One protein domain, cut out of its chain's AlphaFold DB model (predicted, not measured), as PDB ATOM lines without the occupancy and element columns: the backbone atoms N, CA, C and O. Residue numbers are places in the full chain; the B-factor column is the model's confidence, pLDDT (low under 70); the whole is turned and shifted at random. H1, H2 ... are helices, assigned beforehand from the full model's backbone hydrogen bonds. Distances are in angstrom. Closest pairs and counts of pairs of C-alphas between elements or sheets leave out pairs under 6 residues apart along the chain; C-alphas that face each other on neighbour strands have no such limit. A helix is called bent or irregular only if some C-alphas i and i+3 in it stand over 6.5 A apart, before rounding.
ATOM      1  N   TRP A  93     -19.283   7.694  34.628       39.53
ATOM      2  CA  TRP A  93     -18.274   8.718  34.363       39.53
ATOM      3  C   TRP A  93     -18.944  10.095  34.340       39.53
ATOM      4  O   TRP A  93     -19.588  10.469  33.355       39.53
ATOM      5  N   ASP A  94     -18.782  10.864  35.418       41.12
ATOM      6  CA  ASP A  94     -19.286  12.231  35.490       41.12
ATOM      7  C   ASP A  94     -18.383  13.186  34.695       41.12
ATOM      8  O   ASP A  94     -17.480  13.835  35.220       41.12
ATOM      9  N   PHE A  95     -18.655  13.290  33.393       45.38
ATOM     10  CA  PHE A  95     -18.008  14.255  32.502       45.38
ATOM     11  C   PHE A  95     -18.375  15.726  32.791       45.38
ATOM     12  O   PHE A  95     -17.917  16.614  32.066       45.38
ATOM     13  N   THR A  96     -19.210  16.011  33.799       43.75
ATOM     14  CA  THR A  96     -19.564  17.380  34.205       43.75
ATOM     15  C   THR A  96     -18.598  17.964  35.233       43.75
ATOM     16  O   THR A  96     -18.501  19.189  35.327       43.75
ATOM     17  N   ASP A  97     -17.843  17.113  35.935       58.19
ATOM     18  CA  ASP A  97     -16.805  17.506  36.883       58.19
ATOM     19  C   ASP A  97     -15.391  17.271  36.301       58.19
ATOM     20  O   ASP A  97     -14.961  16.124  36.133       58.19
ATOM     21  N   PRO A  98     -14.622  18.342  36.020       61.94
ATOM     22  CA  PRO A  98     -13.235  18.228  35.582       61.94
ATOM     23  C   PRO A  98     -12.330  17.434  36.538       61.94
ATOM     24  O   PRO A  98     -11.378  16.812  36.068       61.94
ATOM     25  N   GLU A  99     -12.592  17.439  37.850       70.31
ATOM     26  CA  GLU A  99     -11.775  16.713  38.830       70.31
ATOM     27  C   GLU A  99     -11.982  15.196  38.755       70.31
ATOM     28  O   GLU A  99     -11.009  14.444  38.667       70.31
ATOM     29  N   SER A 100     -13.233  14.744  38.679       62.22
ATOM     30  CA  SER A 100     -13.580  13.336  38.458       62.22
ATOM     31  C   SER A 100     -13.010  12.800  37.138       62.22
ATOM     32  O   SER A 100     -12.442  11.706  37.103       62.22
ATOM     33  N   VAL A 101     -13.074  13.586  36.053       61.66
ATOM     34  CA  VAL A 101     -12.459  13.214  34.763       61.66
ATOM     35  C   VAL A 101     -10.930  13.179  34.856       61.66
ATOM     36  O   VAL A 101     -10.316  12.257  34.314       61.66
ATOM     37  N   ARG A 102     -10.300  14.136  35.557       76.19
ATOM     38  CA  ARG A 102      -8.853  14.124  35.842       76.19
ATOM     39  C   ARG A 102      -8.450  12.819  36.518       76.19
ATOM     40  O   ARG A 102      -7.479  12.218  36.070       76.19
ATOM     41  N   ASP A 103      -9.160  12.382  37.554       70.62
ATOM     42  CA  ASP A 103      -8.762  11.201  38.328       70.62
ATOM     43  C   ASP A 103      -8.907   9.895  37.536       70.62
ATOM     44  O   ASP A 103      -7.968   9.101  37.512       70.62
ATOM     45  N   LEU A 104      -9.999   9.723  36.781       64.38
ATOM     46  CA  LEU A 104     -10.189   8.588  35.861       64.38
ATOM     47  C   LEU A 104      -9.114   8.531  34.759       64.38
ATOM     48  O   LEU A 104      -8.560   7.472  34.435       64.38
ATOM     49  N   VAL A 105      -8.789   9.686  34.171       70.38
ATOM     50  CA  VAL A 105      -7.728   9.792  33.160       70.38
ATOM     51  C   VAL A 105      -6.358   9.531  33.779       70.38
ATOM     52  O   VAL A 105      -5.541   8.862  33.151       70.38
ATOM     53  N   LYS A 106      -6.110  10.012  34.999       79.38
ATOM     54  CA  LYS A 106      -4.863   9.806  35.739       79.38
ATOM     55  C   LYS A 106      -4.655   8.337  36.105       79.38
ATOM     56  O   LYS A 106      -3.553   7.837  35.919       79.38
ATOM     57  N   GLU A 107      -5.697   7.625  36.525       72.19
ATOM     58  CA  GLU A 107      -5.640   6.176  36.749       72.19
ATOM     59  C   GLU A 107      -5.263   5.429  35.459       72.19
ATOM     60  O   GLU A 107      -4.320   4.636  35.447       72.19
ATOM     61  N   SER A 108      -5.918   5.755  34.340       69.50
ATOM     62  CA  SER A 108      -5.573   5.195  33.023       69.50
ATOM     63  C   SER A 108      -4.128   5.522  32.612       69.50
ATOM     64  O   SER A 108      -3.412   4.671  32.089       69.50
ATOM     65  N   PHE A 109      -3.685   6.755  32.864       76.62
ATOM     66  CA  PHE A 109      -2.346   7.263  32.560       76.62
ATOM     67  C   PHE A 109      -1.255   6.574  33.389       76.62
ATOM     68  O   PHE A 109      -0.205   6.211  32.857       76.62
ATOM     69  N   ASP A 110      -1.506   6.343  34.676       78.88
ATOM     70  CA  ASP A 110      -0.580   5.645  35.563       78.88
ATOM     71  C   ASP A 110      -0.576   4.126  35.299       78.88
ATOM     72  O   ASP A 110       0.476   3.497  35.402       78.88
ATOM     73  N   ASN A 111      -1.687   3.534  34.845       76.88
ATOM     74  CA  ASN A 111      -1.713   2.143  34.372       76.88
ATOM     75  C   ASN A 111      -0.935   1.957  33.052       76.88
ATOM     76  O   ASN A 111      -0.208   0.972  32.913       76.88
ATOM     77  N   ILE A 112      -0.982   2.929  32.130       75.38
ATOM     78  CA  ILE A 112      -0.113   2.955  30.935       75.38
ATOM     79  C   ILE A 112       1.368   2.960  31.342       75.38
ATOM     80  O   ILE A 112       2.144   2.179  30.795       75.38
ATOM     81  N   LYS A 113       1.770   3.778  32.329       82.19
ATOM     82  CA  LYS A 113       3.155   3.763  32.840       82.19
ATOM     83  C   LYS A 113       3.544   2.399  33.401       82.19
ATOM     84  O   LYS A 113       4.556   1.856  32.980       82.19
ATOM     85  N   LYS A 114       2.731   1.829  34.301       80.31
ATOM     86  CA  LYS A 114       3.002   0.516  34.916       80.31
ATOM     87  C   LYS A 114       3.187  -0.585  33.871       80.31
ATOM     88  O   LYS A 114       4.084  -1.410  34.024       80.31
ATOM     89  N   SER A 115       2.372  -0.575  32.814       79.44
ATOM     90  CA  SER A 115       2.466  -1.539  31.713       79.44
ATOM     91  C   SER A 115       3.808  -1.441  30.973       79.44
ATOM     92  O   SER A 115       4.487  -2.452  30.806       79.44
ATOM     93  N   VAL A 116       4.249  -0.222  30.627       80.94
ATOM     94  CA  VAL A 116       5.545   0.018  29.962       80.94
ATOM     95  C   VAL A 116       6.729  -0.278  30.887       80.94
ATOM     96  O   VAL A 116       7.686  -0.925  30.469       80.94
ATOM     97  N   ASP A 117       6.659   0.155  32.151       82.88
ATOM     98  CA  ASP A 117       7.679  -0.115  33.172       82.88
ATOM     99  C   ASP A 117       7.815  -1.629  33.439       82.88
ATOM    100  O   ASP A 117       8.890  -2.109  33.806       82.88
ATOM    101  N   GLY A 118       6.729  -2.393  33.267       77.50
ATOM    102  CA  GLY A 118       6.673  -3.848  33.441       77.50
ATOM    103  C   GLY A 118       7.010  -4.323  34.857       77.50
ATOM    104  O   GLY A 118       7.361  -5.488  35.048       77.50
ATOM    105  N   LYS A 119       6.957  -3.420  35.845       81.44
ATOM    106  CA  LYS A 119       7.521  -3.636  37.181       81.44
ATOM    107  C   LYS A 119       6.931  -4.869  37.867       81.44
ATOM    108  O   LYS A 119       7.695  -5.700  38.347       81.44
ATOM    109  N   ASP A 120       5.610  -5.017  37.844       80.38
ATOM    110  CA  ASP A 120       4.907  -6.106  38.531       80.38
ATOM    111  C   ASP A 120       5.256  -7.483  37.932       80.38
ATOM    112  O   ASP A 120       5.420  -8.462  38.659       80.38
ATOM    113  N   VAL A 121       5.468  -7.555  36.610       82.62
ATOM    114  CA  VAL A 121       5.921  -8.771  35.907       82.62
ATOM    115  C   VAL A 121       7.359  -9.129  36.303       82.62
ATOM    116  O   VAL A 121       7.669 -10.296  36.545       82.62
ATOM    117  N   LEU A 122       8.234  -8.124  36.411       84.88
ATOM    118  CA  LEU A 122       9.641  -8.298  36.781       84.88
ATOM    119  C   LEU A 122       9.835  -8.622  38.273       84.88
ATOM    120  O   LEU A 122      10.712  -9.415  38.600       84.88
ATOM    121  N   ASP A 123       9.034  -8.039  39.169       85.12
ATOM    122  CA  ASP A 123       9.017  -8.373  40.603       85.12
ATOM    123  C   ASP A 123       8.461  -9.793  40.840       85.12
ATOM    124  O   ASP A 123       8.996 -10.538  41.659       85.12
ATOM    125  N   ASN A 124       7.446 -10.220  40.076       84.12
ATOM    126  CA  ASN A 124       6.925 -11.592  40.121       84.12
ATOM    127  C   ASN A 124       7.963 -12.618  39.621       84.12
ATOM    128  O   ASN A 124       8.137 -13.665  40.240       84.12
ATOM    129  N   LEU A 125       8.704 -12.306  38.548       84.31
ATOM    130  CA  LEU A 125       9.794 -13.158  38.061       84.31
ATOM    131  C   LEU A 125      10.945 -13.268  39.077       84.31
ATOM    132  O   LEU A 125      11.381 -14.382  39.353       84.31
ATOM    133  N   ASP A 126      11.410 -12.154  39.659       86.69
ATOM    134  CA  ASP A 126      12.454 -12.170  40.701       86.69
ATOM    135  C   ASP A 126      12.027 -13.027  41.899       86.69
ATOM    136  O   ASP A 126      12.768 -13.910  42.340       86.69
ATOM    137  N   LYS A 127      10.788 -12.838  42.372       86.50
ATOM    138  CA  LYS A 127      10.241 -13.629  43.472       86.50
ATOM    139  C   LYS A 127      10.184 -15.121  43.128       86.50
ATOM    140  O   LYS A 127      10.755 -15.914  43.865       86.50
ATOM    141  N   LYS A 128       9.578 -15.505  41.997       85.44
ATOM    142  CA  LYS A 128       9.472 -16.918  41.583       85.44
ATOM    143  C   LYS A 128      10.835 -17.592  41.433       85.44
ATOM    144  O   LYS A 128      11.015 -18.694  41.929       85.44
ATOM    145  N   VAL A 129      11.802 -16.933  40.789       84.69
ATOM    146  CA  VAL A 129      13.158 -17.492  40.637       84.69
ATOM    147  C   VAL A 129      13.858 -17.611  41.995       84.69
ATOM    148  O   VAL A 129      14.598 -18.567  42.207       84.69
ATOM    149  N   THR A 130      13.623 -16.681  42.924       85.69
ATOM    150  CA  THR A 130      14.174 -16.763  44.288       85.69
ATOM    151  C   THR A 130      13.570 -17.923  45.068       85.69
ATOM    152  O   THR A 130      14.321 -18.745  45.582       85.69
ATOM    153  N   ASP A 131      12.239 -18.001  45.130       85.44
ATOM    154  CA  ASP A 131      11.513 -18.993  45.928       85.44
ATOM    155  C   ASP A 131      11.845 -20.427  45.457       85.44
ATOM    156  O   ASP A 131      12.211 -21.271  46.275       85.44
ATOM    157  N   GLU A 132      11.835 -20.679  44.141       82.38
ATOM    158  CA  GLU A 132      12.149 -21.987  43.531       82.38
ATOM    159  C   GLU A 132      13.618 -22.411  43.736       82.38
ATOM    160  O   GLU A 132      13.911 -23.576  44.016       82.38
ATOM    161  N   VAL A 133      14.571 -21.471  43.635       83.69
ATOM    162  CA  VAL A 133      15.995 -21.760  43.891       83.69
ATOM    163  C   VAL A 133      16.245 -22.013  45.380       83.69
ATOM    164  O   VAL A 133      16.986 -22.935  45.726       83.69
ATOM    165  N   ASP A 134      15.612 -21.248  46.270       83.12
ATOM    166  CA  ASP A 134      15.719 -21.442  47.717       83.12
ATOM    167  C   ASP A 134      15.059 -22.750  48.181       83.12
ATOM    168  O   ASP A 134      15.529 -23.354  49.147       83.12
ATOM    169  N   GLU A 135      13.983 -23.199  47.532       81.44
ATOM    170  CA  GLU A 135      13.359 -24.499  47.788       81.44
ATOM    171  C   GLU A 135      14.250 -25.651  47.299       81.44
ATOM    172  O   GLU A 135      14.548 -26.567  48.072       81.44
ATOM    173  N   PHE A 136      14.797 -25.557  46.083       80.62
ATOM    174  CA  PHE A 136      15.757 -26.527  45.541       80.62
ATOM    175  C   PHE A 136      17.022 -26.678  46.406       80.62
ATOM    176  O   PHE A 136      17.487 -27.788  46.678       80.62
ATOM    177  N   LEU A 137      17.583 -25.564  46.888       81.12
ATOM    178  CA  LEU A 137      18.763 -25.577  47.761       81.12
ATOM    179  C   LEU A 137      18.483 -26.187  49.148       81.12
ATOM    180  O   LEU A 137      19.430 -26.603  49.821       81.12
ATOM    181  N   LYS A 138      17.213 -26.257  49.573       79.81
ATOM    182  CA  LYS A 138      16.773 -26.919  50.815       79.81
ATOM    183  C   LYS A 138      16.420 -28.393  50.604       79.81
ATOM    184  O   LYS A 138      16.654 -29.189  51.512       79.81
ATOM    185  N   SER A 139      15.867 -28.764  49.448       74.00
ATOM    186  CA  SER A 139      15.400 -30.131  49.179       74.00
ATOM    187  C   SER A 139      16.544 -31.126  48.939       74.00
ATOM    188  O   SER A 139      16.428 -32.290  49.328       74.00
ATOM    189  N   ILE A 140      17.679 -30.685  48.378       72.31
ATOM    190  CA  ILE A 140      18.830 -31.558  48.088       72.31
ATOM    191  C   ILE A 140      19.948 -31.388  49.131       72.31
ATOM    192  O   ILE A 140      20.842 -30.546  49.020       72.31
ATOM    193  N   SER A 141      19.947 -32.267  50.133       62.97
ATOM    194  CA  SER A 141      20.878 -32.236  51.275       62.97
ATOM    195  C   SER A 141      22.349 -32.558  50.950       62.97
ATOM    196  O   SER A 141      23.217 -32.309  51.785       62.97
ATOM    197  N   GLN A 142      22.654 -33.077  49.752       67.44
ATOM    198  CA  GLN A 142      24.000 -33.524  49.340       67.44
ATOM    199  C   GLN A 142      24.693 -32.617  48.296       67.44
ATOM    200  O   GLN A 142      25.667 -33.026  47.664       67.44
ATOM    201  N   LEU A 143      24.227 -31.378  48.099       73.94
ATOM    202  CA  LEU A 143      24.883 -30.421  47.193       73.94
ATOM    203  C   LEU A 143      26.240 -29.940  47.739       73.94
ATOM    204  O   LEU A 143      26.333 -29.507  48.890       73.94
ATOM    205  N   THR A 144      27.270 -29.926  46.887       78.06
ATOM    206  CA  THR A 144      28.595 -29.376  47.217       78.06
ATOM    207  C   THR A 144      28.559 -27.853  47.364       78.06
ATOM    208  O   THR A 144      27.843 -27.157  46.640       78.06
ATOM    209  N   ASP A 145      29.388 -27.303  48.255       75.62
ATOM    210  CA  ASP A 145      29.431 -25.853  48.500       75.62
ATOM    211  C   ASP A 145      29.871 -25.052  47.265       75.62
ATOM    212  O   ASP A 145      29.405 -23.931  47.050       75.62
ATOM    213  N   SER A 146      30.698 -25.643  46.396       77.88
ATOM    214  CA  SER A 146      31.064 -25.063  45.099       77.88
ATOM    215  C   SER A 146      29.871 -24.961  44.143       77.88
ATOM    216  O   SER A 146      29.737 -23.956  43.442       77.88
ATOM    217  N   PHE A 147      28.966 -25.947  44.142       81.50
ATOM    218  CA  PHE A 147      27.738 -25.892  43.353       81.50
ATOM    219  C   PHE A 147      26.743 -24.879  43.932       81.50
ATOM    220  O   PHE A 147      26.271 -24.019  43.190       81.50
ATOM    221  N   LYS A 148      26.490 -24.908  45.252       80.00
ATOM    222  CA  LYS A 148      25.618 -23.932  45.938       80.00
ATOM    223  C   LYS A 148      26.068 -22.495  45.669       80.00
ATOM    224  O   LYS A 148      25.269 -21.666  45.241       80.00
ATOM    225  N   SER A 149      27.366 -22.224  45.827       80.75
ATOM    226  CA  SER A 149      27.962 -20.915  45.526       80.75
ATOM    227  C   SER A 149      27.779 -20.527  44.058       80.75
ATOM    228  O   SER A 149      27.504 -19.371  43.751       80.75
ATOM    229  N   SER A 150      27.893 -21.483  43.129       82.62
ATOM    230  CA  SER A 150      27.695 -21.200  41.708       82.62
ATOM    231  C   SER A 150      26.237 -20.883  41.358       82.62
ATOM    232  O   SER A 150      26.022 -19.966  40.573       82.62
ATOM    233  N   VAL A 151      25.258 -21.574  41.949       83.50
ATOM    234  CA  VAL A 151      23.823 -21.279  41.757       83.50
ATOM    235  C   VAL A 151      23.450 -19.926  42.368       83.50
ATOM    236  O   VAL A 151      22.760 -19.140  41.726       83.50
ATOM    237  N   LEU A 152      23.964 -19.597  43.558       84.69
ATOM    238  CA  LEU A 152      23.753 -18.284  44.186       84.69
ATOM    239  C   LEU A 152      24.385 -17.135  43.382       84.69
ATOM    240  O   LEU A 152      23.808 -16.048  43.301       84.69
ATOM    241  N   ASN A 153      25.531 -17.367  42.735       86.31
ATOM    242  CA  ASN A 153      26.135 -16.405  41.809       86.31
ATOM    243  C   ASN A 153      25.275 -16.201  40.548       86.31
ATOM    244  O   ASN A 153      25.075 -15.059  40.130       86.31
ATOM    245  N   ASP A 154      24.733 -17.278  39.969       84.12
ATOM    246  CA  ASP A 154      23.845 -17.196  38.802       84.12
ATOM    247  C   ASP A 154      22.522 -16.488  39.154       84.12
ATOM    248  O   ASP A 154      22.097 -15.594  38.422       84.12
ATOM    249  N   LEU A 155      21.929 -16.789  40.317       85.75
ATOM    250  CA  LEU A 155      20.769 -16.077  40.866       85.75
ATOM    251  C   LEU A 155      21.073 -14.583  41.054       85.75
ATOM    252  O   LEU A 155      20.315 -13.732  40.597       85.75
ATOM    253  N   THR A 156      22.209 -14.241  41.671       86.44
ATOM    254  CA  THR A 156      22.623 -12.842  41.890       86.44
ATOM    255  C   THR A 156      22.782 -12.089  40.568       86.44
ATOM    256  O   THR A 156      22.346 -10.943  40.444       86.44
ATOM    257  N   ARG A 157      23.362 -12.734  39.550       85.81
ATOM    258  CA  ARG A 157      23.485 -12.184  38.195       85.81
ATOM    259  C   ARG A 157      22.119 -11.982  37.533       85.81
ATOM    260  O   ARG A 157      21.897 -10.935  36.930       85.81
ATOM    261  N   LEU A 158      21.201 -12.935  37.687       85.88
ATOM    262  CA  LEU A 158      19.841 -12.847  37.159       85.88
ATOM    263  C   LEU A 158      19.073 -11.680  37.810       85.88
ATOM    264  O   LEU A 158      18.472 -10.879  37.096       85.88
ATOM    265  N   LYS A 159      19.205 -11.476  39.129       86.88
ATOM    266  CA  LYS A 159      18.658 -10.301  39.837       86.88
ATOM    267  C   LYS A 159      19.229  -8.974  39.333       86.88
ATOM    268  O   LYS A 159      18.484  -8.015  39.134       86.88
ATOM    269  N   GLN A 160      20.537  -8.911  39.073       87.38
ATOM    270  CA  GLN A 160      21.166  -7.723  38.482       87.38
ATOM    271  C   GLN A 160      20.653  -7.430  37.065       87.38
ATOM    272  O   GLN A 160      20.517  -6.263  36.698       87.38
ATOM    273  N   ASP A 161      20.372  -8.458  36.267       86.12
ATOM    274  CA  ASP A 161      19.855  -8.284  34.912       86.12
ATOM    275  C   ASP A 161      18.347  -7.936  34.907       86.12
ATOM    276  O   ASP A 161      17.944  -7.074  34.126       86.12
ATOM    277  N   ILE A 162      17.543  -8.442  35.860       86.06
ATOM    278  CA  ILE A 162      16.172  -7.945  36.132       86.06
ATOM    279  C   ILE A 162      16.191  -6.453  36.498       86.06
ATOM    280  O   ILE A 162      15.393  -5.674  35.970       86.06
ATOM    281  N   ALA A 163      17.100  -6.033  37.383       85.00
ATOM    282  CA  ALA A 163      17.213  -4.636  37.800       85.00
ATOM    283  C   ALA A 163      17.571  -3.705  36.626       85.00
ATOM    284  O   ALA A 163      16.971  -2.639  36.482       85.00
ATOM    285  N   LYS A 164      18.482  -4.128  35.737       87.69
ATOM    286  CA  LYS A 164      18.843  -3.377  34.520       87.69
ATOM    287  C   LYS A 164      17.690  -3.290  33.523       87.69
ATOM    288  O   LYS A 164      17.447  -2.214  32.983       87.69
ATOM    289  N   LEU A 165      16.958  -4.385  33.300       86.62
ATOM    290  CA  LEU A 165      15.783  -4.393  32.421       86.62
ATOM    291  C   LEU A 165      14.684  -3.449  32.943       86.62
ATOM    292  O   LEU A 165      14.082  -2.708  32.167       86.62
ATOM    293  N   ARG A 166      14.484  -3.405  34.265       84.88
ATOM    294  CA  ARG A 166      13.568  -2.470  34.935       84.88
ATOM    295  C   ARG A 166      13.984  -1.009  34.757       84.88
ATOM    296  O   ARG A 166      13.141  -0.168  34.457       84.88
ATOM    297  N   GLU A 167      15.273  -0.702  34.914       85.94
ATOM    298  CA  GLU A 167      15.793   0.649  34.679       85.94
ATOM    299  C   GLU A 167      15.635   1.065  33.208       85.94
ATOM    300  O   GLU A 167      15.211   2.188  32.931       85.94
ATOM    301  N   ALA A 168      15.920   0.158  32.266       84.44
ATOM    302  CA  ALA A 168      15.762   0.403  30.836       84.44
ATOM    303  C   ALA A 168      14.298   0.700  30.466       84.44
ATOM    304  O   ALA A 168      14.024   1.728  29.849       84.44
ATOM    305  N   ARG A 169      13.341  -0.115  30.932       85.25
ATOM    306  CA  ARG A 169      11.900   0.135  30.730       85.25
ATOM    307  C   ARG A 169      11.431   1.457  31.330       85.25
ATOM    308  O   ARG A 169      10.745   2.220  30.656       85.25
ATOM    309  N   SER A 170      11.889   1.789  32.537       82.81
ATOM    310  CA  SER A 170      11.547   3.053  33.200       82.81
ATOM    311  C   SER A 170      12.093   4.304  32.488       82.81
ATOM    312  O   SER A 170      11.636   5.419  32.748       82.81
ATOM    313  N   LYS A 171      13.034   4.177  31.539       83.19
ATOM    314  CA  LYS A 171      13.414   5.305  30.668       83.19
ATOM    315  C   LYS A 171      12.288   5.686  29.704       83.19
ATOM    316  O   LYS A 171      12.051   6.882  29.535       83.19
ATOM    317  N   LEU A 172      11.552   4.713  29.158       79.44
ATOM    318  CA  LEU A 172      10.470   4.938  28.188       79.44
ATOM    319  C   LEU A 172       9.309   5.767  28.765       79.44
ATOM    320  O   LEU A 172       8.647   6.509  28.039       79.44
ATOM    321  N   THR A 173       9.061   5.677  30.075       77.06
ATOM    322  CA  THR A 173       7.967   6.393  30.750       77.06
ATOM    323  C   THR A 173       8.337   7.807  31.207       77.06
ATOM    324  O   THR A 173       7.446   8.567  31.591       77.06
ATOM    325  N   LYS A 174       9.605   8.240  31.087       74.81
ATOM    326  CA  LYS A 174      10.052   9.591  31.503       74.81
ATOM    327  C   LYS A 174       9.349  10.737  30.768       74.81
ATOM    328  O   LYS A 174       9.236  11.829  31.320       74.81
ATOM    329  N   GLY A 175       8.860  10.505  29.547       68.06
ATOM    330  CA  GLY A 175       8.052  11.474  28.794       68.06
ATOM    331  C   GLY A 175       6.612  11.641  29.310       68.06
ATOM    332  O   GLY A 175       5.950  12.620  28.968       68.06
ATOM    333  N   LEU A 176       6.113  10.716  30.138       72.25
ATOM    334  CA  LEU A 176       4.736  10.690  30.645       72.25
ATOM    335  C   LEU A 176       4.594  11.481  31.958       72.25
ATOM    336  O   LEU A 176       4.343  10.920  33.027       72.25
ATOM    337  N   SER A 177       4.700  12.809  31.891       70.81
ATOM    338  CA  SER A 177       4.377  13.684  33.028       70.81
ATOM    339  C   SER A 177       2.876  14.008  33.119       70.81
ATOM    340  O   SER A 177       2.189  14.142  32.104       70.81
ATOM    341  N   SER A 178       2.375  14.130  34.354       59.78
ATOM    342  CA  SER A 178       0.987  14.507  34.694       59.78
ATOM    343  C   SER A 178       0.885  15.772  35.563       59.78
ATOM    344  O   SER A 178      -0.210  16.279  35.793       59.78
ATOM    345  N   SER A 179       2.011  16.304  36.042       57.44
ATOM    346  CA  SER A 179       2.068  17.464  36.934       57.44
ATOM    347  C   SER A 179       2.050  18.790  36.163       57.44
ATOM    348  O   SER A 179       3.061  19.185  35.577       57.44
ATOM    349  N   ALA A 180       0.924  19.500  36.222       54.41
ATOM    350  CA  ALA A 180       0.909  20.955  36.081       54.41
ATOM    351  C   ALA A 180       1.392  21.598  37.393       54.41
ATOM    352  O   ALA A 180       1.169  21.042  38.470       54.41
ATOM    353  N   GLU A 181       1.983  22.793  37.330       48.47
ATOM    354  CA  GLU A 181       2.162  23.635  38.519       48.47
ATOM    355  C   GLU A 181       0.798  24.219  38.934       48.47
ATOM    356  O   GLU A 181       0.417  25.311  38.519       48.47
ATOM    357  N   GLY A 182       0.031  23.458  39.721       53.41
ATOM    358  CA  GLY A 182      -1.240  23.894  40.306       53.41
ATOM    359  C   GLY A 182      -2.352  22.840  40.302       53.41
ATOM    360  O   GLY A 182      -2.278  21.812  39.625       53.41
ATOM    361  N   ASN A 183      -3.419  23.136  41.046       60.28
ATOM    362  CA  ASN A 183      -4.589  22.266  41.228       60.28
ATOM    363  C   ASN A 183      -5.601  22.309  40.061       60.28
ATOM    364  O   ASN A 183      -6.703  21.801  40.223       60.28
ATOM    365  N   ASP A 184      -5.281  22.907  38.906       71.75
ATOM    366  CA  ASP A 184      -6.219  22.983  37.772       71.75
ATOM    367  C   ASP A 184      -6.358  21.610  37.068       71.75
ATOM    368  O   ASP A 184      -5.417  21.169  36.393       71.75
ATOM    369  N   PRO A 185      -7.519  20.929  37.175       70.19
ATOM    370  CA  PRO A 185      -7.732  19.632  36.539       70.19
ATOM    371  C   PRO A 185      -7.715  19.708  35.006       70.19
ATOM    372  O   PRO A 185      -7.282  18.755  34.359       70.19
ATOM    373  N   ILE A 186      -8.128  20.828  34.400       70.06
ATOM    374  CA  ILE A 186      -8.162  20.993  32.940       70.06
ATOM    375  C   ILE A 186      -6.736  21.130  32.400       70.06
ATOM    376  O   ILE A 186      -6.393  20.496  31.400       70.06
ATOM    377  N   ALA A 187      -5.876  21.892  33.082       72.62
ATOM    378  CA  ALA A 187      -4.456  21.977  32.741       72.62
ATOM    379  C   ALA A 187      -3.756  20.610  32.862       72.62
ATOM    380  O   ALA A 187      -3.003  20.222  31.966       72.62
ATOM    381  N   GLN A 188      -4.042  19.845  33.921       73.00
ATOM    382  CA  GLN A 188      -3.490  18.496  34.102       73.00
ATOM    383  C   GLN A 188      -3.977  17.519  33.017       73.00
ATOM    384  O   GLN A 188      -3.166  16.791  32.442       73.00
ATOM    385  N   LEU A 189      -5.267  17.550  32.660       72.44
ATOM    386  CA  LEU A 189      -5.829  16.785  31.540       72.44
ATOM    387  C   LEU A 189      -5.156  17.137  30.204       72.44
ATOM    388  O   LEU A 189      -4.786  16.236  29.448       72.44
ATOM    389  N   GLN A 190      -4.919  18.425  29.932       70.25
ATOM    390  CA  GLN A 190      -4.186  18.851  28.736       70.25
ATOM    391  C   GLN A 190      -2.740  18.347  28.730       70.25
ATOM    392  O   GLN A 190      -2.274  17.900  27.683       70.25
ATOM    393  N   ILE A 191      -2.033  18.365  29.867       77.25
ATOM    394  CA  ILE A 191      -0.670  17.819  29.969       77.25
ATOM    395  C   ILE A 191      -0.670  16.304  29.738       77.25
ATOM    396  O   ILE A 191       0.090  15.841  28.891       77.25
ATOM    397  N   MET A 192      -1.556  15.541  30.386       75.06
ATOM    398  CA  MET A 192      -1.659  14.086  30.192       75.06
ATOM    399  C   MET A 192      -1.995  13.725  28.737       75.06
ATOM    400  O   MET A 192      -1.359  12.862  28.131       75.06
ATOM    401  N   LYS A 193      -2.930  14.446  28.107       77.00
ATOM    402  CA  LYS A 193      -3.219  14.311  26.670       77.00
ATOM    403  C   LYS A 193      -2.002  14.645  25.804       77.00
ATOM    404  O   LYS A 193      -1.754  13.980  24.795       77.00
ATOM    405  N   LYS A 194      -1.258  15.693  26.164       73.81
ATOM    406  CA  LYS A 194      -0.074  16.169  25.444       73.81
ATOM    407  C   LYS A 194       1.052  15.128  25.491       73.81
ATOM    408  O   LYS A 194       1.624  14.835  24.443       73.81
ATOM    409  N   THR A 195       1.321  14.533  26.652       75.62
ATOM    410  CA  THR A 195       2.403  13.556  26.859       75.62
ATOM    411  C   THR A 195       2.069  12.172  26.296       75.62
ATOM    412  O   THR A 195       2.882  11.632  25.546       75.62
ATOM    413  N   LEU A 196       0.848  11.648  26.507       74.94
ATOM    414  CA  LEU A 196       0.380  10.402  25.864       74.94
ATOM    415  C   LEU A 196       0.534  10.447  24.337       74.94
ATOM    416  O   LEU A 196       0.946   9.472  23.707       74.94
ATOM    417  N   ARG A 197       0.212  11.599  23.734       71.25
ATOM    418  CA  ARG A 197       0.271  11.803  22.283       71.25
ATOM    419  C   ARG A 197       1.698  11.755  21.733       71.25
ATOM    420  O   ARG A 197       1.888  11.242  20.631       71.25
ATOM    421  N   VAL A 198       2.674  12.290  22.470       73.69
ATOM    422  CA  VAL A 198       4.095  12.244  22.087       73.69
ATOM    423  C   VAL A 198       4.639  10.833  22.246       73.69
ATOM    424  O   VAL A 198       5.112  10.271  21.262       73.69
ATOM    425  N   PHE A 199       4.451  10.230  23.424       79.06
ATOM    426  CA  PHE A 199       4.867   8.858  23.714       79.06
ATOM    427  C   PHE A 199       4.379   7.869  22.644       79.06
ATOM    428  O   PHE A 199       5.167   7.091  22.104       79.06
ATOM    429  N   ARG A 200       3.093   7.950  22.264       75.31
ATOM    430  CA  ARG A 200       2.520   7.105  21.207       75.31
ATOM    431  C   ARG A 200       3.166   7.348  19.842       75.31
ATOM    432  O   ARG A 200       3.448   6.387  19.138       75.31
ATOM    433  N   TYR A 201       3.387   8.607  19.460       70.31
ATOM    434  CA  TYR A 201       3.961   8.955  18.158       70.31
ATOM    435  C   TYR A 201       5.414   8.488  18.015       70.31
ATOM    436  O   TYR A 201       5.754   7.883  17.001       70.31
ATOM    437  N   GLU A 202       6.255   8.749  19.016       75.31
ATOM    438  CA  GLU A 202       7.672   8.362  19.000       75.31
ATOM    439  C   GLU A 202       7.819   6.838  19.000       75.31
ATOM    440  O   GLU A 202       8.470   6.280  18.115       75.31
ATOM    441  N   THR A 203       7.093   6.155  19.890       76.06
ATOM    442  CA  THR A 203       7.063   4.688  19.955       76.06
ATOM    443  C   THR A 203       6.593   4.068  18.635       76.06
ATOM    444  O   THR A 203       7.272   3.208  18.081       76.06
ATOM    445  N   GLN A 204       5.469   4.525  18.063       70.88
ATOM    446  CA  GLN A 204       4.977   3.992  16.785       70.88
ATOM    447  C   GLN A 204       5.917   4.300  15.614       70.88
ATOM    448  O   GLN A 204       6.025   3.489  14.698       70.88
ATOM    449  N   LYS A 205       6.610   5.444  15.614       72.94
ATOM    450  CA  LYS A 205       7.614   5.789  14.595       72.94
ATOM    451  C   LYS A 205       8.797   4.812  14.626       72.94
ATOM    452  O   LYS A 205       9.253   4.413  13.558       72.94
ATOM    453  N   ILE A 206       9.255   4.414  15.814       73.81
ATOM    454  CA  ILE A 206      10.354   3.452  15.995       73.81
ATOM    455  C   ILE A 206       9.900   2.027  15.648       73.81
ATOM    456  O   ILE A 206      10.522   1.381  14.808       73.81
ATOM    457  N   LEU A 207       8.766   1.561  16.186       71.31
ATOM    458  CA  LEU A 207       8.238   0.219  15.894       71.31
ATOM    459  C   LEU A 207       7.993   0.001  14.389       71.31
ATOM    460  O   LEU A 207       8.381  -1.029  13.845       71.31
ATOM    461  N   ASN A 208       7.435   0.995  13.683       66.75
ATOM    462  CA  ASN A 208       7.237   0.917  12.229       66.75
ATOM    463  C   ASN A 208       8.550   0.949  11.419       66.75
ATOM    464  O   ASN A 208       8.557   0.495  10.275       66.75
ATOM    465  N   LYS A 209       9.643   1.487  11.979       69.25
ATOM    466  CA  LYS A 209      10.981   1.448  11.365       69.25
ATOM    467  C   LYS A 209      11.618   0.064  11.536       69.25
ATOM    468  O   LYS A 209      12.196  -0.457  10.586       69.25
ATOM    469  N   ASN A 210      11.460  -0.529  12.719       64.31
ATOM    470  CA  ASN A 210      12.126  -1.773  13.111       64.31
ATOM    471  C   ASN A 210      11.337  -3.032  12.708       64.31
ATOM    472  O   ASN A 210      11.893  -4.127  12.672       64.31
ATOM    473  N   SER A 211      10.040  -2.910  12.408       58.50
ATOM    474  CA  SER A 211       9.184  -4.016  11.963       58.50
ATOM    475  C   SER A 211       8.029  -3.509  11.080       58.50
ATOM    476  O   SER A 211       6.991  -3.083  11.595       58.50
ATOM    477  N   PRO A 212       8.172  -3.548   9.739       49.81
ATOM    478  CA  PRO A 212       7.127  -3.123   8.808       49.81
ATOM    479  C   PRO A 212       5.971  -4.139   8.781       49.81
ATOM    480  O   PRO A 212       5.917  -5.036   7.944       49.81
ATOM    481  N   GLY A 213       5.043  -3.985   9.725       48.12
ATOM    482  CA  GLY A 213       3.894  -4.871   9.935       48.12
ATOM    483  C   GLY A 213       2.958  -4.413  11.060       48.12
ATOM    484  O   GLY A 213       1.768  -4.719  11.022       48.12
ATOM    485  N   PHE A 214       3.457  -3.610  12.009       48.72
ATOM    486  CA  PHE A 214       2.612  -2.877  12.955       48.72
ATOM    487  C   PHE A 214       1.610  -1.965  12.223       48.72
ATOM    488  O   PHE A 214       1.883  -1.470  11.126       48.72
ATOM    489  N   LYS A 215       0.440  -1.721  12.837       47.56
ATOM    490  CA  LYS A 215      -0.594  -0.826  12.284       47.56
ATOM    491  C   LYS A 215      -0.001   0.561  12.011       47.56
ATOM    492  O   LYS A 215       0.223   1.348  12.935       47.56
ATOM    493  N   GLN A 216       0.226   0.866  10.735       45.84
ATOM    494  CA  GLN A 216       0.747   2.161  10.312       45.84
ATOM    495  C   GLN A 216      -0.238   3.275  10.686       45.84
ATOM    496  O   GLN A 216      -1.436   3.177  10.416       45.84
ATOM    497  N   MET A 217       0.279   4.362  11.265       43.25
ATOM    498  CA  MET A 217      -0.419   5.647  11.210       43.25
ATOM    499  C   MET A 217      -0.503   6.107   9.756       43.25
ATOM    500  O   MET A 217       0.431   5.897   8.978       43.25
ATOM    501  N   ASP A 218      -1.589   6.789   9.407       40.28
ATOM    502  CA  ASP A 218      -1.828   7.195   8.027       40.28
ATOM    503  C   ASP A 218      -0.734   8.182   7.561       40.28
ATOM    504  O   ASP A 218      -0.292   9.054   8.316       40.28
ATOM    505  N   PHE A 219      -0.259   8.082   6.316       35.25
ATOM    506  CA  PHE A 219       0.957   8.795   5.870       35.25
ATOM    507  C   PHE A 219       0.872  10.326   6.055       35.25
ATOM    508  O   PHE A 219       1.855  10.996   6.388       35.25
ATOM    509  N   PHE A 220      -0.327  10.892   5.880       33.97
ATOM    510  CA  PHE A 220      -0.602  12.313   6.122       33.97
ATOM    511  C   PHE A 220      -0.764  12.652   7.610       33.97
ATOM    512  O   PHE A 220      -0.347  13.731   8.038       33.97
ATOM    513  N   GLU A 221      -1.312  11.731   8.403       38.97
ATOM    514  CA  GLU A 221      -1.438  11.836   9.858       38.97
ATOM    515  C   GLU A 221      -0.044  11.944  10.501       38.97
ATOM    516  O   GLU A 221       0.197  12.842  11.310       38.97
ATOM    517  N   GLY A 222       0.906  11.110  10.064       38.59
ATOM    518  CA  GLY A 222       2.306  11.145  10.497       38.59
ATOM    519  C   GLY A 222       3.029  12.456  10.170       38.59
ATOM    520  O   GLY A 222       3.746  12.987  11.023       38.59
ATOM    521  N   LYS A 223       2.810  13.030   8.978       38.81
ATOM    522  CA  LYS A 223       3.438  14.306   8.574       38.81
ATOM    523  C   LYS A 223       2.826  15.528   9.261       38.81
ATOM    524  O   LYS A 223       3.569  16.383   9.741       38.81
ATOM    525  N   LEU A 224       1.498  15.609   9.362       37.75
ATOM    526  CA  LEU A 224       0.829  16.709  10.071       37.75
ATOM    527  C   LEU A 224       1.118  16.676  11.580       37.75
ATOM    528  O   LEU A 224       1.292  17.732  12.188       37.75
ATOM    529  N   ARG A 225       1.243  15.481  12.178       48.06
ATOM    530  CA  ARG A 225       1.674  15.322  13.577       48.06
ATOM    531  C   ARG A 225       3.145  15.660  13.783       48.06
ATOM    532  O   ARG A 225       3.440  16.339  14.758       48.06
ATOM    533  N   GLY A 226       4.034  15.298  12.857       41.78
ATOM    534  CA  GLY A 226       5.432  15.740  12.888       41.78
ATOM    535  C   GLY A 226       5.557  17.268  12.925       41.78
ATOM    536  O   GLY A 226       6.250  17.809  13.780       41.78
ATOM    537  N   ILE A 227       4.804  17.973  12.070       38.03
ATOM    538  CA  ILE A 227       4.762  19.446  12.056       38.03
ATOM    539  C   ILE A 227       4.178  20.002  13.366       38.03
ATOM    540  O   ILE A 227       4.765  20.905  13.959       38.03
ATOM    541  N   GLN A 228       3.054  19.467  13.858       40.41
ATOM    542  CA  GLN A 228       2.469  19.932  15.123       40.41
ATOM    543  C   GLN A 228       3.399  19.701  16.319       40.41
ATOM    544  O   GLN A 228       3.551  20.604  17.139       40.41
ATOM    545  N   ASN A 229       4.049  18.541  16.417       41.72
ATOM    546  CA  ASN A 229       4.964  18.240  17.516       41.72
ATOM    547  C   ASN A 229       6.199  19.163  17.468       41.72
ATOM    548  O   ASN A 229       6.557  19.746  18.490       41.72
ATOM    549  N   LEU A 230       6.760  19.415  16.277       40.41
ATOM    550  CA  LEU A 230       7.877  20.349  16.085       40.41
ATOM    551  C   LEU A 230       7.569  21.753  16.644       40.41
ATOM    552  O   LEU A 230       8.372  22.307  17.389       40.41
ATOM    553  N   PHE A 231       6.385  22.301  16.343       35.53
ATOM    554  CA  PHE A 231       5.958  23.624  16.825       35.53
ATOM    555  C   PHE A 231       5.501  23.659  18.300       35.53
ATOM    556  O   PHE A 231       5.360  24.748  18.851       35.53
ATOM    557  N   THR A 232       5.257  22.510  18.944       42.44
ATOM    558  CA  THR A 232       4.618  22.438  20.283       42.44
ATOM    559  C   THR A 232       5.559  21.958  21.407       42.44
ATOM    560  O   THR A 232       5.220  22.082  22.593       42.44
ATOM    561  N   PHE A 233       6.728  21.408  21.059       47.12
ATOM    562  CA  PHE A 233       7.697  20.845  22.017       47.12
ATOM    563  C   PHE A 233       9.162  21.222  21.748       47.12
ATOM    564  O   PHE A 233       9.963  21.209  22.682       47.12
ATOM    565  N   GLY A 234       9.525  21.566  20.507       43.59
ATOM    566  CA  GLY A 234      10.929  21.568  20.086       43.59
ATOM    567  C   GLY A 234      11.489  20.145  19.944       43.59
ATOM    568  O   GLY A 234      10.806  19.161  20.217       43.59
ATOM    569  N   VAL A 235      12.733  20.026  19.473       39.97
ATOM    570  CA  VAL A 235      13.370  18.720  19.239       39.97
ATOM    571  C   VAL A 235      13.951  18.180  20.548       39.97
ATOM    572  O   VAL A 235      15.062  18.541  20.936       39.97
ATOM    573  N   LYS A 236      13.188  17.317  21.220       53.25
ATOM    574  CA  LYS A 236      13.668  16.384  22.246       53.25
ATOM    575  C   LYS A 236      12.901  15.077  22.084       53.25
ATOM    576  O   LYS A 236      11.760  15.004  22.526       53.25
ATOM    577  N   ASP A 237      13.511  14.089  21.437       57.00
ATOM    578  CA  ASP A 237      12.968  12.731  21.416       57.00
ATOM    579  C   ASP A 237      12.972  12.197  22.864       57.00
ATOM    580  O   ASP A 237      14.011  12.207  23.531       57.00
ATOM    581  N   HIS A 238      11.806  11.807  23.385       67.50
ATOM    582  CA  HIS A 238      11.662  11.257  24.738       67.50
ATOM    583  C   HIS A 238      11.787   9.731  24.768       67.50
ATOM    584  O   HIS A 238      12.086   9.167  25.819       67.50
ATOM    585  N   VAL A 239      11.571   9.091  23.621       70.12
ATOM    586  CA  VAL A 239      11.771   7.665  23.373       70.12
ATOM    587  C   VAL A 239      12.689   7.509  22.159       70.12
ATOM    588  O   VAL A 239      12.382   8.038  21.089       70.12
ATOM    589  N   SER A 240      13.806   6.792  22.306       79.50
ATOM    590  CA  SER A 240      14.781   6.581  21.230       79.50
ATOM    591  C   SER A 240      14.795   5.143  20.706       79.50
ATOM    592  O   SER A 240      14.319   4.207  21.344       79.50
ATOM    593  N   GLU A 241      15.362   4.963  19.514       78.00
ATOM    594  CA  GLU A 241      15.567   3.645  18.902       78.00
ATOM    595  C   GLU A 241      16.527   2.774  19.732       78.00
ATOM    596  O   GLU A 241      16.272   1.584  19.910       78.00
ATOM    597  N   GLN A 242      17.546   3.397  20.338       80.12
ATOM    598  CA  GLN A 242      18.492   2.742  21.243       80.12
ATOM    599  C   GLN A 242      17.804   2.180  22.493       80.12
ATOM    600  O   GLN A 242      18.159   1.093  22.930       80.12
ATOM    601  N   ASP A 243      16.793   2.862  23.051       83.00
ATOM    602  CA  ASP A 243      16.078   2.357  24.235       83.00
ATOM    603  C   ASP A 243      15.373   1.017  23.939       83.00
ATOM    604  O   ASP A 243      15.339   0.133  24.796       83.00
ATOM    605  N   PHE A 244      14.851   0.830  22.720       82.06
ATOM    606  CA  PHE A 244      14.246  -0.439  22.297       82.06
ATOM    607  C   PHE A 244      15.285  -1.534  22.035       82.06
ATOM    608  O   PHE A 244      15.057  -2.683  22.418       82.06
ATOM    609  N   GLU A 245      16.422  -1.202  21.419       82.88
ATOM    610  CA  GLU A 245      17.526  -2.153  21.224       82.88
ATOM    611  C   GLU A 245      18.124  -2.613  22.563       82.88
ATOM    612  O   GLU A 245      18.301  -3.815  22.781       82.88
ATOM    613  N   ASP A 246      18.348  -1.680  23.494       84.19
ATOM    614  CA  ASP A 246      18.831  -1.951  24.848       84.19
ATOM    615  C   ASP A 246      17.877  -2.907  25.582       84.19
ATOM    616  O   ASP A 246      18.317  -3.942  26.091       84.19
ATOM    617  N   ILE A 247      16.569  -2.615  25.588       87.25
ATOM    618  CA  ILE A 247      15.547  -3.466  26.221       87.25
ATOM    619  C   ILE A 247      15.523  -4.860  25.588       87.25
ATOM    620  O   ILE A 247      15.591  -5.847  26.318       87.25
ATOM    621  N   LYS A 248      15.511  -4.963  24.255       86.00
ATOM    622  CA  LYS A 248      15.496  -6.253  23.547       86.00
ATOM    623  C   LYS A 248      16.750  -7.087  23.833       86.00
ATOM    624  O   LYS A 248      16.662  -8.302  24.009       86.00
ATOM    625  N   SER A 249      17.915  -6.441  23.945       86.81
ATOM    626  CA  SER A 249      19.165  -7.109  24.326       86.81
ATOM    627  C   SER A 249      19.132  -7.633  25.769       86.81
ATOM    628  O   SER A 249      19.612  -8.736  26.039       86.81
ATOM    629  N   LEU A 250      18.523  -6.880  26.692       88.69
ATOM    630  CA  LEU A 250      18.375  -7.255  28.099       88.69
ATOM    631  C   LEU A 250      17.334  -8.366  28.293       88.69
ATOM    632  O   LEU A 250      17.573  -9.267  29.093       88.69
ATOM    633  N   GLU A 251      16.234  -8.351  27.534       88.38
ATOM    634  CA  GLU A 251      15.240  -9.433  27.496       88.38
ATOM    635  C   GLU A 251      15.882 -10.754  27.047       88.38
ATOM    636  O   GLU A 251      15.827 -11.738  27.786       88.38
ATOM    637  N   ALA A 252      16.590 -10.760  25.911       86.62
ATOM    638  CA  ALA A 252      17.284 -11.949  25.404       86.62
ATOM    639  C   ALA A 252      18.399 -12.441  26.350       86.62
ATOM    640  O   ALA A 252      18.592 -13.644  26.545       86.62
ATOM    641  N   LYS A 253      19.130 -11.517  26.991       88.25
ATOM    642  CA  LYS A 253      20.151 -11.857  27.992       88.25
ATOM    643  C   LYS A 253      19.535 -12.490  29.244       88.25
ATOM    644  O   LYS A 253      20.120 -13.428  29.798       88.25
ATOM    645  N   LEU A 254      18.382 -11.995  29.695       87.19
ATOM    646  CA  LEU A 254      17.674 -12.561  30.839       87.19
ATOM    647  C   LEU A 254      17.106 -13.944  30.501       87.19
ATOM    648  O   LEU A 254      17.270 -14.863  31.300       87.19
ATOM    649  N   GLU A 255      16.530 -14.117  29.310       87.19
ATOM    650  CA  GLU A 255      16.060 -15.413  28.812       87.19
ATOM    651  C   GLU A 255      17.196 -16.447  28.768       87.19
ATOM    652  O   GLU A 255      17.047 -17.539  29.318       87.19
ATOM    653  N   SER A 256      18.363 -16.087  28.218       85.50
ATOM    654  CA  SER A 256      19.554 -16.951  28.231       85.50
ATOM    655  C   SER A 256      20.000 -17.292  29.655       85.50
ATOM    656  O   SER A 256      20.272 -18.452  29.948       85.50
ATOM    657  N   SER A 257      20.047 -16.308  30.559       85.81
ATOM    658  CA  SER A 257      20.497 -16.519  31.945       85.81
ATOM    659  C   SER A 257      19.530 -17.413  32.733       85.81
ATOM    660  O   SER A 257      19.959 -18.252  33.525       85.81
ATOM    661  N   LEU A 258      18.223 -17.278  32.487       87.00
ATOM    662  CA  LEU A 258      17.182 -18.136  33.051       87.00
ATOM    663  C   LEU A 258      17.222 -19.549  32.446       87.00
ATOM    664  O   LEU A 258      17.000 -20.529  33.157       87.00
ATOM    665  N   ALA A 259      17.517 -19.681  31.151       85.19
ATOM    666  CA  ALA A 259      17.702 -20.974  30.499       85.19
ATOM    667  C   ALA A 259      18.937 -21.710  31.041       85.19
ATOM    668  O   ALA A 259      18.833 -22.892  31.368       85.19
ATOM    669  N   ASP A 260      20.067 -21.019  31.209       84.44
ATOM    670  CA  ASP A 260      21.291 -21.577  31.793       84.44
ATOM    671  C   ASP A 260      21.074 -22.036  33.241       84.44
ATOM    672  O   ASP A 260      21.449 -23.160  33.583       84.44
ATOM    673  N   LEU A 261      20.404 -21.223  34.066       85.06
ATOM    674  CA  LEU A 261      20.033 -21.587  35.437       85.06
ATOM    675  C   LEU A 261      19.137 -22.837  35.463       85.06
ATOM    676  O   LEU A 261      19.473 -23.816  36.129       85.06
ATOM    677  N   ASN A 262      18.053 -22.855  34.680       87.00
ATOM    678  CA  ASN A 262      17.162 -24.015  34.568       87.00
ATOM    679  C   ASN A 262      17.913 -25.280  34.115       87.00
ATOM    680  O   ASN A 262      17.792 -26.324  34.748       87.00
ATOM    681  N   ASN A 263      18.737 -25.189  33.064       85.00
ATOM    682  CA  ASN A 263      19.541 -26.307  32.557       85.00
ATOM    683  C   ASN A 263      20.516 -26.848  33.616       85.00
ATOM    684  O   ASN A 263      20.829 -28.038  33.635       85.00
ATOM    685  N   LYS A 264      21.035 -25.976  34.486       83.44
ATOM    686  CA  LYS A 264      21.996 -26.316  35.540       83.44
ATOM    687  C   LYS A 264      21.335 -27.003  36.734       83.44
ATOM    688  O   LYS A 264      21.921 -27.937  37.274       83.44
ATOM    689  N   LEU A 265      20.118 -26.591  37.088       82.56
ATOM    690  CA  LEU A 265      19.282 -27.241  38.101       82.56
ATOM    691  C   LEU A 265      18.785 -28.609  37.594       82.56
ATOM    692  O   LEU A 265      18.975 -29.623  38.266       82.56
ATOM    693  N   GLN A 266      18.305 -28.671  36.345       82.56
ATOM    694  CA  GLN A 266      17.817 -29.900  35.701       82.56
ATOM    695  C   GLN A 266      18.886 -30.984  35.472       82.56
ATOM    696  O   GLN A 266      18.557 -32.154  35.287       82.56
ATOM    697  N   ARG A 267      20.176 -30.624  35.496       81.12
ATOM    698  CA  ARG A 267      21.291 -31.591  35.468       81.12
ATOM    699  C   ARG A 267      21.484 -32.347  36.782       81.12
ATOM    700  O   ARG A 267      22.150 -33.378  36.760       81.12
ATOM    701  N   ILE A 268      20.972 -31.826  37.897       76.88
ATOM    702  CA  ILE A 268      21.036 -32.487  39.207       76.88
ATOM    703  C   ILE A 268      19.707 -33.164  39.532       76.88
ATOM    704  O   ILE A 268      19.717 -34.320  39.945       76.88
ATOM    705  N   ASP A 269      18.586 -32.484  39.291       75.00
ATOM    706  CA  ASP A 269      17.256 -33.079  39.391       75.00
ATOM    707  C   ASP A 269      16.499 -32.918  38.071       75.00
ATOM    708  O   ASP A 269      16.033 -31.832  37.725       75.00
ATOM    709  N   SER A 270      16.339 -34.018  37.338       70.38
ATOM    710  CA  SER A 270      15.591 -34.041  36.079       70.38
ATOM    711  C   SER A 270      14.091 -33.773  36.247       70.38
ATOM    712  O   SER A 270      13.416 -33.531  35.245       70.38
ATOM    713  N   GLN A 271      13.568 -33.792  37.478       71.00
ATOM    714  CA  GLN A 271      12.191 -33.423  37.812       71.00
ATOM    715  C   GLN A 271      12.037 -31.941  38.197       71.00
ATOM    716  O   GLN A 271      10.906 -31.491  38.382       71.00
ATOM    717  N   PHE A 272      13.127 -31.161  38.257       73.25
ATOM    718  CA  PHE A 272      13.066 -29.748  38.629       73.25
ATOM    719  C   PHE A 272      12.150 -28.936  37.695       73.25
ATOM    720  O   PHE A 272      12.326 -28.905  36.464       73.25
ATOM    721  N   GLY A 273      11.183 -28.246  38.306       68.12
ATOM    722  CA  GLY A 273      10.200 -27.409  37.632       68.12
ATOM    723  C   GLY A 273      10.865 -26.260  36.883       68.12
ATOM    724  O   GLY A 273      11.417 -25.343  37.482       68.12
ATOM    725  N   LYS A 274      10.815 -26.284  35.546       76.31
ATOM    726  CA  LYS A 274      11.417 -25.220  34.733       76.31
ATOM    727  C   LYS A 274      10.710 -23.890  34.998       76.31
ATOM    728  O   LYS A 274       9.578 -23.706  34.544       76.31
ATOM    729  N   VAL A 275      11.403 -22.937  35.621       77.88
ATOM    730  CA  VAL A 275      10.897 -21.573  35.807       77.88
ATOM    731  C   VAL A 275      10.765 -20.917  34.433       77.88
ATOM    732  O   VAL A 275      11.753 -20.752  33.710       77.88
ATOM    733  N   ARG A 276       9.528 -20.592  34.044       77.75
ATOM    734  CA  ARG A 276       9.192 -19.981  32.750       77.75
ATOM    735  C   ARG A 276       9.129 -18.459  32.868       77.75
ATOM    736  O   ARG A 276       8.784 -17.929  33.922       77.75
ATOM    737  N   LEU A 277       9.408 -17.768  31.763       79.88
ATOM    738  CA  LEU A 277       9.098 -16.342  31.644       79.88
ATOM    739  C   LEU A 277       7.570 -16.140  31.743       79.88
ATOM    740  O   LEU A 277       6.830 -16.961  31.195       79.88
ATOM    741  N   PRO A 278       7.085 -15.091  32.435       76.94
ATOM    742  CA  PRO A 278       5.660 -14.774  32.482       76.94
ATOM    743  C   PRO A 278       5.083 -14.423  31.104       76.94
ATOM    744  O   PRO A 278       5.793 -13.931  30.225       76.94
ATOM    745  N   GLU A 279       3.773 -14.583  30.941       67.75
ATOM    746  CA  GLU A 279       3.057 -13.966  29.821       67.75
ATOM    747  C   GLU A 279       3.191 -12.435  29.883       67.75
ATOM    748  O   GLU A 279       3.293 -11.845  30.961       67.75
ATOM    749  N   GLY A 280       3.281 -11.790  28.719       67.44
ATOM    750  CA  GLY A 280       3.584 -10.359  28.627       67.44
ATOM    751  C   GLY A 280       5.017  -9.974  29.033       67.44
ATOM    752  O   GLY A 280       5.300  -8.784  29.186       67.44
ATOM    753  N   PHE A 281       5.937 -10.938  29.218       79.19
ATOM    754  CA  PHE A 281       7.320 -10.628  29.597       79.19
ATOM    755  C   PHE A 281       8.043  -9.756  28.565       79.19
ATOM    756  O   PHE A 281       8.730  -8.834  28.984       79.19
ATOM    757  N   ALA A 282       7.905 -10.004  27.258       81.31
ATOM    758  CA  ALA A 282       8.580  -9.216  26.218       81.31
ATOM    759  C   ALA A 282       7.832  -7.905  25.934       81.31
ATOM    760  O   ALA A 282       6.619  -7.935  25.711       81.31
ATOM    761  N   LEU A 283       8.528  -6.762  25.872       81.06
ATOM    762  CA  LEU A 283       7.877  -5.460  25.657       81.06
ATOM    763  C   LEU A 283       7.105  -5.413  24.326       81.06
ATOM    764  O   LEU A 283       6.012  -4.854  24.258       81.06
ATOM    765  N   GLU A 284       7.632  -6.057  23.280       74.25
ATOM    766  CA  GLU A 284       6.975  -6.157  21.966       74.25
ATOM    767  C   GLU A 284       5.591  -6.834  22.033       74.25
ATOM    768  O   GLU A 284       4.746  -6.552  21.187       74.25
ATOM    769  N   SER A 285       5.326  -7.668  23.051       70.25
ATOM    770  CA  SER A 285       4.045  -8.372  23.218       70.25
ATOM    771  C   SER A 285       2.940  -7.540  23.885       70.25
ATOM    772  O   SER A 285       1.767  -7.812  23.656       70.25
ATOM    773  N   THR A 286       3.286  -6.508  24.663       73.81
ATOM    774  CA  THR A 286       2.324  -5.680  25.427       73.81
ATOM    775  C   THR A 286       2.237  -4.232  24.934       73.81
ATOM    776  O   THR A 286       1.281  -3.508  25.237       73.81
ATOM    777  N   ILE A 287       3.216  -3.778  24.143       76.56
ATOM    778  CA  ILE A 287       3.297  -2.381  23.710       76.56
ATOM    779  C   ILE A 287       2.161  -1.980  22.757       76.56
ATOM    780  O   ILE A 287       1.691  -0.848  22.846       76.56
ATOM    781  N   GLU A 288       1.653  -2.866  21.885       68.31
ATOM    782  CA  GLU A 288       0.537  -2.508  20.985       68.31
ATOM    783  C   GLU A 288      -0.753  -2.214  21.765       68.31
ATOM    784  O   GLU A 288      -1.386  -1.179  21.534       68.31
ATOM    785  N   GLU A 289      -1.103  -3.058  22.739       66.38
ATOM    786  CA  GLU A 289      -2.265  -2.852  23.611       66.38
ATOM    787  C   GLU A 289      -2.124  -1.560  24.422       66.38
ATOM    788  O   GLU A 289      -3.037  -0.734  24.462       66.38
ATOM    789  N   THR A 290      -0.933  -1.315  24.971       72.69
ATOM    790  CA  THR A 290      -0.595  -0.081  25.693       72.69
ATOM    791  C   THR A 290      -0.767   1.168  24.813       72.69
ATOM    792  O   THR A 290      -1.304   2.189  25.256       72.69
ATOM    793  N   LEU A 291      -0.357   1.106  23.541       70.06
ATOM    794  CA  LEU A 291      -0.525   2.191  22.567       70.06
ATOM    795  C   LEU A 291      -1.988   2.380  22.140       70.06
ATOM    796  O   LEU A 291      -2.371   3.497  21.767       70.06
ATOM    797  N   GLU A 292      -2.813   1.331  22.186       63.41
ATOM    798  CA  GLU A 292      -4.257   1.432  21.979       63.41
ATOM    799  C   GLU A 292      -4.969   2.033  23.200       63.41
ATOM    800  O   GLU A 292      -5.790   2.936  23.029       63.41
ATOM    801  N   ILE A 293      -4.620   1.625  24.423       65.94
ATOM    802  CA  ILE A 293      -5.140   2.231  25.661       65.94
ATOM    803  C   ILE A 293      -4.774   3.722  25.691       65.94
ATOM    804  O   ILE A 293      -5.661   4.565  25.820       65.94
ATOM    805  N   SER A 294      -3.510   4.067  25.418       64.25
ATOM    806  CA  SER A 294      -3.045   5.455  25.259       64.25
ATOM    807  C   SER A 294      -3.864   6.246  24.232       64.25
ATOM    808  O   SER A 294      -4.235   7.395  24.485       64.25
ATOM    809  N   HIS A 295      -4.223   5.634  23.097       60.59
ATOM    810  CA  HIS A 295      -5.101   6.262  22.107       60.59
ATOM    811  C   HIS A 295      -6.508   6.520  22.647       60.59
ATOM    812  O   HIS A 295      -7.006   7.639  22.529       60.59
ATOM    813  N   ARG A 296      -7.132   5.503  23.256       58.41
ATOM    814  CA  ARG A 296      -8.481   5.591  23.829       58.41
ATOM    815  C   ARG A 296      -8.534   6.677  24.909       58.41
ATOM    816  O   ARG A 296      -9.405   7.539  24.842       58.41
ATOM    817  N   THR A 297      -7.569   6.715  25.829       61.19
ATOM    818  CA  THR A 297      -7.456   7.770  26.852       61.19
ATOM    819  C   THR A 297      -7.268   9.155  26.220       61.19
ATOM    820  O   THR A 297      -7.933  10.104  26.631       61.19
ATOM    821  N   ASN A 298      -6.448   9.295  25.168       64.06
ATOM    822  CA  ASN A 298      -6.287  10.571  24.454       64.06
ATOM    823  C   ASN A 298      -7.597  11.068  23.822       64.06
ATOM    824  O   ASN A 298      -7.912  12.261  23.880       64.06
ATOM    825  N   ASP A 299      -8.360  10.146  23.232       55.50
ATOM    826  CA  ASP A 299      -9.649  10.431  22.613       55.50
ATOM    827  C   ASP A 299     -10.718  10.813  23.639       55.50
ATOM    828  O   ASP A 299     -11.473  11.749  23.386       55.50
ATOM    829  N   GLN A 300     -10.739  10.180  24.816       58.22
ATOM    830  CA  GLN A 300     -11.645  10.567  25.902       58.22
ATOM    831  C   GLN A 300     -11.373  12.000  26.382       58.22
ATOM    832  O   GLN A 300     -12.303  12.801  26.473       58.22
ATOM    833  N   ILE A 301     -10.102  12.386  26.570       60.44
ATOM    834  CA  ILE A 301      -9.757  13.777  26.918       60.44
ATOM    835  C   ILE A 301     -10.152  14.732  25.776       60.44
ATOM    836  O   ILE A 301     -10.668  15.819  26.024       60.44
ATOM    837  N   ARG A 302      -9.975  14.330  24.506       57.09
ATOM    838  CA  ARG A 302     -10.418  15.113  23.335       57.09
ATOM    839  C   ARG A 302     -11.942  15.286  23.283       57.09
ATOM    840  O   ARG A 302     -12.400  16.340  22.846       57.09
ATOM    841  N   ILE A 303     -12.718  14.280  23.686       52.72
ATOM    842  CA  ILE A 303     -14.184  14.341  23.759       52.72
ATOM    843  C   ILE A 303     -14.604  15.283  24.890       52.72
ATOM    844  O   ILE A 303     -15.340  16.230  24.618       52.72
ATOM    845  N   PHE A 304     -14.058  15.105  26.098       57.00
ATOM    846  CA  PHE A 304     -14.279  16.004  27.236       57.00
ATOM    847  C   PHE A 304     -13.965  17.463  26.880       57.00
ATOM    848  O   PHE A 304     -14.840  18.320  26.982       57.00
ATOM    849  N   GLU A 305     -12.769  17.751  26.355       54.84
ATOM    850  CA  GLU A 305     -12.394  19.098  25.904       54.84
ATOM    851  C   GLU A 305     -13.372  19.655  24.863       54.84
ATOM    852  O   GLU A 305     -13.708  20.834  24.908       54.84
ATOM    853  N   LYS A 306     -13.837  18.833  23.915       48.84
ATOM    854  CA  LYS A 306     -14.755  19.261  22.853       48.84
ATOM    855  C   LYS A 306     -16.153  19.560  23.394       48.84
ATOM    856  O   LYS A 306     -16.780  20.516  22.941       48.84
ATOM    857  N   GLU A 307     -16.658  18.769  24.331       48.25
ATOM    858  CA  GLU A 307     -17.965  19.001  24.945       48.25
ATOM    859  C   GLU A 307     -17.943  20.174  25.920       48.25
ATOM    860  O   GLU A 307     -18.778  21.075  25.801       48.25
ATOM    861  N   HIS A 308     -16.945  20.207  26.807       48.22
ATOM    862  CA  HIS A 308     -16.705  21.302  27.735       48.22
ATOM    863  C   HIS A 308     -16.509  22.610  26.962       48.22
ATOM    864  O   HIS A 308     -17.206  23.582  27.237       48.22
TER     865      HIS A 308
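Overview. This is residues 93 to 308 of the 1095 residues of an uncharacterized protein of Succinivibrio dextrinosolvens (UniProt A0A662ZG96). Two groups of three helices stand end to end in a long model: H1, H4 and H7 form a bundle, helices side by side, and H2, H3 and H6 run side by side toward the other end. H5 sits beside H4, and residues 267 to 282 fold back from the far end toward the bundle. The printed part has 216 residues, seven named helices, H1 to H7 in order, and no named strand: all helix. It is loose, with a radius of gyration of the C-alphas of 21.9 A, and elongated, spanning 71 by 37 by 27 A.

Along the chain. Find C-alpha 98 at (-13.235, 18.228, 35.582); from there H1 runs to residue 117, 27.9 A. H2 holds residues 119 to 139, 30.1 A. H3, residues 145 to 175, is 47.3 A long and only just irregular: C-alphas 172 and 175 are 7.0 A apart. Next come H4, residues 185 to 210, 37.4 A; H5, residues 219 to 233, 21.2 A; and H6, residues 241 to 266, 37.6 A. H7, residues 283 to 308, 36.4 A, is irregular, with C-alphas 285 and 288 7.2 A apart; it ends at C-alpha 308 at (-16.705, 21.302, 27.735).

Arrangement. Among the pairs that touch, H1 touches H7 at a shallow tilt of 13 degrees, opposite ways, closest C-alphas Ile 112 and Thr 290, 6.1 A. H1 touches H3 with residues 113 to 117 alone, closest C-alphas Asp 117 and Arg 169, 4.9 A. H2 and H3 form a hairpin, closest C-alphas Asp 126 and Lys 159, 6.5 A. H3 touches H6, closest C-alphas Leu 165 and Leu 250, 5.8 A. Every O i to N i+4 pair is within hydrogen-bond range in H1, H2, H4, H5 and H6, against 23 of 27 in H3 and 20 of 22 in H7.

Size, cuts and confidence. The farthest C-alphas, Gln 142 and His 308, are 71.6 A apart. The printed part has no cut; the link H6 to H7 is long. Mean pLDDT of the printed part is 70.9; residues 208 to 238 and 292 to 308 are among those under 70.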